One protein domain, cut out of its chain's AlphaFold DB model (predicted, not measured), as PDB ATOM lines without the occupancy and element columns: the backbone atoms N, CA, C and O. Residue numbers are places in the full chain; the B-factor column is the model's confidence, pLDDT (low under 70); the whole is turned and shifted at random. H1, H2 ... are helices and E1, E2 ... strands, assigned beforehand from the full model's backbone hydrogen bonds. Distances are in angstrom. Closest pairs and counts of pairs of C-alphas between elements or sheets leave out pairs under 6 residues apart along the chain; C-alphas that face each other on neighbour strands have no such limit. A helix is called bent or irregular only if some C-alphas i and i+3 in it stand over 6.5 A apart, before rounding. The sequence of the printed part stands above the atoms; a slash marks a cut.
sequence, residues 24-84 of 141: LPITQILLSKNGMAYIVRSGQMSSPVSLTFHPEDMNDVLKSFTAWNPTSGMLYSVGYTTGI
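This is residues 24 to 84 of the 141 residues of an uncharacterized protein of Acidobacteria bacterium (UniProt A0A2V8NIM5). What is its shape? With little regular structure, it is a thin, loop-rich model: a two-stranded hairpin, E1 and E2, at one side, then helix H1 between two long unnamed stretches. How large and compact? The 61 printed residues, 21 in named elements of mixed class, in order E1, E2, H1, are only just loose, close to compact, with radius of gyration of the C-alphas 13.1 A and spans 34 by 33 by 18 A.

Where are the strands? E1, residues 26 to 31, 13.7 A, begins at C-alpha (140.264, 125.849, 158.271); E2 is residues 37 to 41, 12.9 A. Where is the helix? H1, residues 55 to 64, 15.1 A, ends at C-alpha (128.528, 125.016, 146.331). It is irregular: C-alphas 56 and 59 are 7.3 A apart.

How do E1 and E2 pair? They form an antiparallel hairpin at 169 degrees; N 30 and O 38, 2.9 A, are within hydrogen-bond range. And H1? E1 and H1 are apart; 4 of 6 O i to N i+4 pairs in H1 are within range.

Which links are long? E2 to H1, 13 residues. Any cut or low confidence? The printed part has no cut; residues 82 to 83 are under 70 in pLDDT.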
ATOM      1  N   LEU A  24     136.758 131.841 161.261       88.69
ATOM      2  CA  LEU A  24     136.695 130.399 161.529       88.69
ATOM      3  C   LEU A  24     137.932 129.693 160.945       88.69
ATOM      4  O   LEU A  24     138.249 129.923 159.763       88.69
ATOM      5  N   PRO A  25     138.613 128.843 161.738       91.38
ATOM      6  CA  PRO A  25     139.800 128.143 161.282       91.38
ATOM      7  C   PRO A  25     139.436 127.127 160.199       91.38
ATOM      8  O   PRO A  25     138.340 126.564 160.184       91.38
ATOM      9  N   ILE A  26     140.375 126.901 159.282       93.88
ATOM     10  CA  ILE A  26     140.264 125.849 158.271       93.88
ATOM     11  C   ILE A  26     140.606 124.521 158.941       93.88
ATOM     12  O   ILE A  26     141.679 124.381 159.519       93.88
ATOM     13  N   THR A  27     139.696 123.557 158.857       95.12
ATOM     14  CA  THR A  27     139.832 122.241 159.492       95.12
ATOM     15  C   THR A  27     140.045 121.117 158.490       95.12
ATOM     16  O   THR A  27     140.596 120.083 158.853       95.12
ATOM     17  N   GLN A  28     139.679 121.320 157.223       95.19
ATOM     18  CA  GLN A  28     139.942 120.351 156.164       95.19
ATOM     19  C   GLN A  28     140.193 121.047 154.832       95.19
ATOM     20  O   GLN A  28     139.501 122.003 154.476       95.19
ATOM     21  N   ILE A  29     141.157 120.517 154.082       95.75
ATOM     22  CA  ILE A  29     141.405 120.869 152.686       95.75
ATOM     23  C   ILE A  29     141.519 119.561 151.910       95.75
ATOM     24  O   ILE A  29     142.355 118.719 152.230       95.75
ATOM     25  N   LEU A  30     140.682 119.395 150.893       95.94
ATOM     26  CA  LEU A  30     140.773 118.297 149.941       95.94
ATOM     27  C   LEU A  30     141.014 118.879 148.553       95.94
ATOM     28  O   LEU A  30     140.190 119.639 148.047       95.94
ATOM     29  N   LEU A  31     142.143 118.519 147.945       96.12
ATOM     30  CA  LEU A  31     142.498 118.941 146.596       96.12
ATOM     31  C   LEU A  31     142.271 117.782 145.627       96.12
ATOM     32  O   LEU A  31     142.836 116.700 145.785       96.12
ATOM     33  N   SER A  32     141.420 118.007 144.637       92.38
ATOM     34  CA  SER A  32     141.099 117.012 143.623       92.38
ATOM     35  C   SER A  32     142.081 117.074 142.451       92.38
ATOM     36  O   SER A  32     142.623 118.129 142.121       92.38
ATOM     37  N   LYS A  33     142.275 115.941 141.761       95.56
ATOM     38  CA  LYS A  33     143.159 115.833 140.583       95.56
ATOM     39  C   LYS A  33     142.750 116.747 139.425       95.56
ATOM     40  O   LYS A  33     143.582 117.079 138.593       95.56
ATOM     41  N   ASN A  34     141.480 117.145 139.370       91.44
ATOM     42  CA  ASN A  34     140.952 118.082 138.378       91.44
ATOM     43  C   ASN A  34     141.148 119.562 138.761       91.44
ATOM     44  O   ASN A  34     140.617 120.429 138.077       91.44
ATOM     45  N   GLY A  35     141.873 119.858 139.845       90.06
ATOM     46  CA  GLY A  35     142.188 121.224 140.264       90.06
ATOM     47  C   GLY A  35     141.142 121.892 141.162       90.06
ATOM     48  O   GLY A  35     141.318 123.053 141.509       90.06
ATOM     49  N   MET A  36     140.079 121.190 141.577       89.00
ATOM     50  CA  MET A  36     139.097 121.744 142.520       89.00
ATOM     51  C   MET A  36     139.531 121.547 143.977       89.00
ATOM     52  O   MET A  36     139.970 120.457 144.356       89.00
ATOM     53  N   ALA A  37     139.349 122.577 144.803       90.50
ATOM     54  CA  ALA A  37     139.586 122.524 146.242       90.50
ATOM     55  C   ALA A  37     138.262 122.505 147.016       90.50
ATOM     56  O   ALA A  37     137.386 123.336 146.790       90.50
ATOM     57  N   TYR A  38     138.140 121.589 147.972       92.75
ATOM     58  CA  TYR A  38     137.073 121.580 148.968       92.75
ATOM     59  C   TYR A  38     137.651 121.998 150.319       92.75
ATOM     60  O   TYR A  38     138.543 121.335 150.853       92.75
ATOM     61  N   ILE A  39     137.163 123.119 150.853       94.31
ATOM     62  CA  ILE A  39     137.685 123.752 152.067       94.31
ATOM     63  C   ILE A  39     136.588 123.760 153.126       94.31
ATOM     64  O   ILE A  39     135.520 124.334 152.918       94.31
ATOM     65  N   VAL A  40     136.876 123.166 154.281       94.75
ATOM     66  CA  VAL A  40     135.985 123.183 155.443       94.75
ATOM     67  C   VAL A  40     136.554 124.122 156.486       94.75
ATOM     68  O   VAL A  40     137.725 124.029 156.857       94.75
ATOM     69  N   ARG A  41     135.700 125.019 156.975       93.62
ATOM     70  CA  ARG A  41     135.966 125.840 158.150       93.62
ATOM     71  C   ARG A  41     134.956 125.485 159.223       93.62
ATOM     72  O   ARG A  41     133.755 125.540 158.972       93.62
ATOM     73  N   SER A  42     135.435 125.126 160.405       92.62
ATOM     74  CA  SER A  42     134.576 124.803 161.539       92.62
ATOM     75  C   SER A  42     135.141 125.397 162.818       92.62
ATOM     76  O   SER A  42     136.348 125.503 163.006       92.62
ATOM     77  N   GLY A  43     134.248 125.847 163.686       90.94
ATOM     78  CA  GLY A  43     134.605 126.521 164.921       90.94
ATOM     79  C   GLY A  43     133.378 127.134 165.571       90.94
ATOM     80  O   GLY A  43     132.281 127.116 165.011       90.94
ATOM     81  N   GLN A  44     133.569 127.673 166.768       87.69
ATOM     82  CA  GLN A  44     132.498 128.332 167.497       87.69
ATOM     83  C   GLN A  44     132.278 129.742 166.943       87.69
ATOM     84  O   GLN A  44     133.223 130.510 166.776       87.69
ATOM     85  N   MET A  45     131.024 130.080 166.660       85.75
ATOM     86  CA  MET A  45     130.627 131.363 166.092       85.75
ATOM     87  C   MET A  45     129.769 132.117 167.112       85.75
ATOM     88  O   MET A  45     128.673 131.672 167.442       85.75
ATOM     89  N   SER A  46     130.259 133.251 167.612       86.31
ATOM     90  CA  SER A  46     129.510 134.142 168.516       86.31
ATOM     91  C   SER A  46     128.762 135.268 167.790       86.31
ATOM     92  O   SER A  46     127.853 135.864 168.358       86.31
ATOM     93  N   SER A  47     129.116 135.558 166.535       86.62
ATOM     94  CA  SER A  47     128.439 136.539 165.679       86.62
ATOM     95  C   SER A  47     128.550 136.138 164.201       86.62
ATOM     96  O   SER A  47     129.356 135.266 163.875       86.62
ATOM     97  N   PRO A  48     127.816 136.811 163.295       86.00
ATOM     98  CA  PRO A  48     127.952 136.616 161.856       86.00
ATOM     99  C   PRO A  48     129.401 136.751 161.374       86.00
ATOM    100  O   PRO A  48     130.135 137.635 161.813       86.00
ATOM    101  N   VAL A  49     129.790 135.889 160.436       88.00
ATOM    102  CA  VAL A  49     131.145 135.812 159.883       88.00
ATOM    103  C   VAL A  49     131.081 136.285 158.448       88.00
ATOM    104  O   VAL A  49     130.262 135.809 157.666       88.00
ATOM    105  N   SER A  50     131.961 137.219 158.111       88.19
ATOM    106  CA  SER A  50     132.097 137.715 156.747       88.19
ATOM    107  C   SER A  50     133.155 136.904 156.008       88.19
ATOM    108  O   SER A  50     134.276 136.746 156.492       88.19
ATOM    109  N   LEU A  51     132.795 136.396 154.833       88.50
ATOM    110  CA  LEU A  51     133.702 135.725 153.906       88.50
ATOM    111  C   LEU A  51     133.812 136.583 152.648       88.50
ATOM    112  O   LEU A  51     132.807 137.083 152.148       88.50
ATOM    113  N   THR A  52     135.035 136.780 152.163       87.81
ATOM    114  CA  THR A  52     135.306 137.546 150.941       87.81
ATOM    115  C   THR A  52     135.779 136.589 149.859       87.81
ATOM    116  O   THR A  52     136.644 135.752 150.114       87.81
ATOM    117  N   PHE A  53     135.205 136.723 148.670       87.81
ATOM    118  CA  PHE A  53     135.519 135.928 147.487       87.81
ATOM    119  C   PHE A  53     135.784 136.865 146.316       87.81
ATOM    120  O   PHE A  53     135.284 137.996 146.309       87.81
ATOM    121  N   HIS A  54     136.543 136.397 145.328       88.31
ATOM    122  CA  HIS A  54     136.714 137.161 144.103       88.31
ATOM    123  C   HIS A  54     135.402 137.180 143.299       88.31
ATOM    124  O   HIS A  54     134.652 136.196 143.324       88.31
ATOM    125  N   PRO A  55     135.079 138.289 142.608       86.25
ATOM    126  CA  PRO A  55     133.854 138.399 141.817       86.25
ATOM    127  C   PRO A  55     133.692 137.296 140.762       86.25
ATOM    128  O   PRO A  55     132.580 136.815 140.553       86.25
ATOM    129  N   GLU A  56     134.788 136.881 140.128       89.56
ATOM    130  CA  GLU A  56     134.837 135.822 139.117       89.56
ATOM    131  C   GLU A  56     134.409 134.447 139.653       89.56
ATOM    132  O   GLU A  56     133.790 133.674 138.922       89.56
ATOM    133  N   ASP A  57     134.633 134.183 140.941       89.38
ATOM    134  CA  ASP A  57     134.340 132.897 141.584       89.38
ATOM    135  C   ASP A  57     132.909 132.828 142.148       89.38
ATOM    136  O   ASP A  57     132.444 131.775 142.595       89.38
ATOM    137  N   MET A  58     132.178 133.949 142.155       89.56
ATOM    138  CA  MET A  58     130.907 134.073 142.877       89.56
ATOM    139  C   MET A  58     129.844 133.082 142.389       89.56
ATOM    140  O   MET A  58     129.056 132.569 143.181       89.56
ATOM    141  N   ASN A  59     129.832 132.775 141.090       90.12
ATOM    142  CA  ASN A  59     128.924 131.783 140.519       90.12
ATOM    143  C   ASN A  59     129.101 130.400 141.156       90.12
ATOM    144  O   ASN A  59     128.116 129.708 141.404       90.12
ATOM    145  N   ASP A  60     130.343 130.008 141.420       90.31
ATOM    146  CA  ASP A  60     130.657 128.689 141.956       90.31
ATOM    147  C   ASP A  60     130.397 128.664 143.461       90.31
ATOM    148  O   ASP A  60     129.741 127.749 143.957       90.31
ATOM    149  N   VAL A  61     130.761 129.742 144.167       91.38
ATOM    150  CA  VAL A  61     130.422 129.942 145.584       91.38
ATOM    151  C   VAL A  61     128.916 129.821 145.810       91.38
ATOM    152  O   VAL A  61     128.489 129.072 146.683       91.38
ATOM    153  N   LEU A  62     128.088 130.492 145.008       90.69
ATOM    154  CA  LEU A  62     126.630 130.445 145.163       90.69
ATOM    155  C   LEU A  62     126.032 129.057 144.889       90.69
ATOM    156  O   LEU A  62     124.945 128.758 145.379       90.69
ATOM    157  N   LYS A  63     126.725 128.209 144.126       90.69
ATOM    158  CA  LYS A  63     126.278 126.845 143.815       90.69
ATOM    159  C   LYS A  63     126.744 125.814 144.836       90.69
ATOM    160  O   LYS A  63     126.063 124.808 145.010       90.69
ATOM    161  N   SER A  64     127.892 126.029 145.479       92.12
ATOM    162  CA  SER A  64     128.528 125.016 146.331       92.12
ATOM    163  C   SER A  64     128.693 125.410 147.799       92.12
ATOM    164  O   SER A  64     129.046 124.558 148.613       92.12
ATOM    165  N   PHE A  65     128.487 126.674 148.174       93.81
ATOM    166  CA  PHE A  65     128.645 127.110 149.561       93.81
ATOM    167  C   PHE A  65     127.520 126.561 150.439       93.81
ATOM    168  O   PHE A  65     126.339 126.662 150.119       93.81
ATOM    169  N   THR A  66     127.884 125.985 151.582       94.00
ATOM    170  CA  THR A  66     126.927 125.489 152.574       94.00
ATOM    171  C   THR A  66     127.424 125.840 153.965       94.00
ATOM    172  O   THR A  66     128.572 125.571 154.312       94.00
ATOM    173  N   ALA A  67     126.541 126.418 154.774       93.62
ATOM    174  CA  ALA A  67     126.796 126.727 156.171       93.62
ATOM    175  C   ALA A  67     125.720 126.053 157.022       93.62
ATOM    176  O   ALA A  67     124.524 126.272 156.820       93.62
ATOM    177  N   TRP A  68     126.142 125.223 157.968       94.81
ATOM    178  CA  TRP A  68     125.236 124.447 158.804       94.81
ATOM    179  C   TRP A  68     125.847 124.186 160.179       94.81
ATOM    180  O   TRP A  68     127.066 124.253 160.357       94.81
ATOM    181  N   ASN A  69     124.994 123.908 161.158       93.06
ATOM    182  CA  ASN A  69     125.403 123.566 162.512       93.06
ATOM    183  C   ASN A  69     125.565 122.038 162.645       93.06
ATOM    184  O   ASN A  69     124.563 121.328 162.536       93.06
ATOM    185  N   PRO A  70     126.772 121.521 162.945       90.88
ATOM    186  CA  PRO A  70     127.015 120.084 163.066       90.88
ATOM    187  C   PRO A  70     126.258 119.393 164.200       90.88
ATOM    188  O   PRO A  70     126.000 118.198 164.122       90.88
ATOM    189  N   THR A  71     125.888 120.131 165.246       91.50
ATOM    190  CA  THR A  71     125.181 119.599 166.414       91.50
ATOM    191  C   THR A  71     123.667 119.610 166.225       91.50
ATOM    192  O   THR A  71     123.007 118.642 166.584       91.50
ATOM    193  N   SER A  72     123.100 120.692 165.679       92.44
ATOM    194  CA  SER A  72     121.644 120.816 165.510       92.44
ATOM    195  C   SER A  72     121.133 120.404 164.128       92.44
ATOM    196  O   SER A  72     119.926 120.268 163.951       92.44
ATOM    197  N   GLY A  73     122.016 120.253 163.135       93.75
ATOM    198  CA  GLY A  73     121.651 119.977 161.742       93.75
ATOM    199  C   GLY A  73     120.996 121.157 161.014       93.75
ATOM    200  O   GLY A  73     120.597 121.022 159.860       93.75
ATOM    201  N   MET A  74     120.865 122.316 161.665       93.00
ATOM    202  CA  MET A  74     120.214 123.487 161.081       93.00
ATOM    203  C   MET A  74     121.119 124.189 160.068       93.00
ATOM    204  O   MET A  74     122.318 124.355 160.305       93.00
ATOM    205  N   LEU A  75     120.525 124.658 158.971       93.62
ATOM    206  CA  LEU A  75     121.197 125.519 158.002       93.62
ATOM    207  C   LEU A  75     121.277 126.954 158.531       93.62
ATOM    208  O   LEU A  75     120.317 127.474 159.104       93.62
ATOM    209  N   TYR A  76     122.417 127.605 158.316       91.62
ATOM    210  CA  TYR A  76     122.575 129.024 158.612       91.62
ATOM    211  C   TYR A  76     122.046 129.883 157.462       91.62
ATOM    212  O   TYR A  76     122.164 129.526 156.291       91.62
ATOM    213  N   SER A  77     121.499 131.051 157.805       90.19
ATOM    214  CA  SER A  77     121.177 132.076 156.813       90.19
ATOM    215  C   SER A  77     122.461 132.712 156.284       90.19
ATOM    216  O   SER A  77     123.346 133.076 157.062       90.19
ATOM    217  N   VAL A  78     122.556 132.853 154.963       89.19
ATOM    218  CA  VAL A  78     123.714 133.423 154.272       89.19
ATOM    219  C   VAL A  78     123.245 134.632 153.474       89.19
ATOM    220  O   VAL A  78     122.424 134.510 152.569       89.19
ATOM    221  N   GLY A  79     123.759 135.808 153.829       86.75
ATOM    222  CA  GLY A  79     123.520 137.046 153.095       86.75
ATOM    223  C   GLY A  79     124.712 137.379 152.206       86.75
ATOM    224  O   GLY A  79     125.847 137.394 152.678       86.75
ATOM    225  N   TYR A  80     124.453 137.683 150.937       82.88
ATOM    226  CA  TYR A  80     125.453 138.218 150.021       82.88
ATOM    227  C   TYR A  80     125.186 139.703 149.781       82.88
ATOM    228  O   TYR A  80     124.092 140.087 149.368       82.88
ATOM    229  N   THR A  81     126.193 140.541 150.033       73.56
ATOM    230  CA  THR A  81     126.152 141.952 149.650       73.56
ATOM    231  C   THR A  81     126.817 142.102 148.285       73.56
ATOM    232  O   THR A  81     128.029 141.941 148.141       73.56
ATOM    233  N   THR A  82     126.021 142.376 147.251       66.94
ATOM    234  CA  THR A  82     126.557 142.878 145.985       66.94
ATOM    235  C   THR A  82     127.040 144.295 146.257       66.94
ATOM    236  O   THR A  82     126.259 145.242 146.284       66.94
ATOM    237  N   GLY A  83     128.331 144.446 146.539       66.75
ATOM    238  CA  GLY A  83     128.944 145.746 146.779       66.75
ATOM    239  C   GLY A  83     129.021 146.570 145.496       66.75
ATOM    240  O   GLY A  83     130.115 146.826 145.010       66.75
ATOM    241  N   ILE A  84     127.886 146.978 144.920       71.31
ATOM    242  CA  ILE A  84     127.891 148.071 143.953       71.31
ATOM    243  C   ILE A  84     128.171 149.334 144.771       71.31
ATOM    244  O   ILE A  84     127.359 149.674 145.640       71.31
TER     245      ILE A  84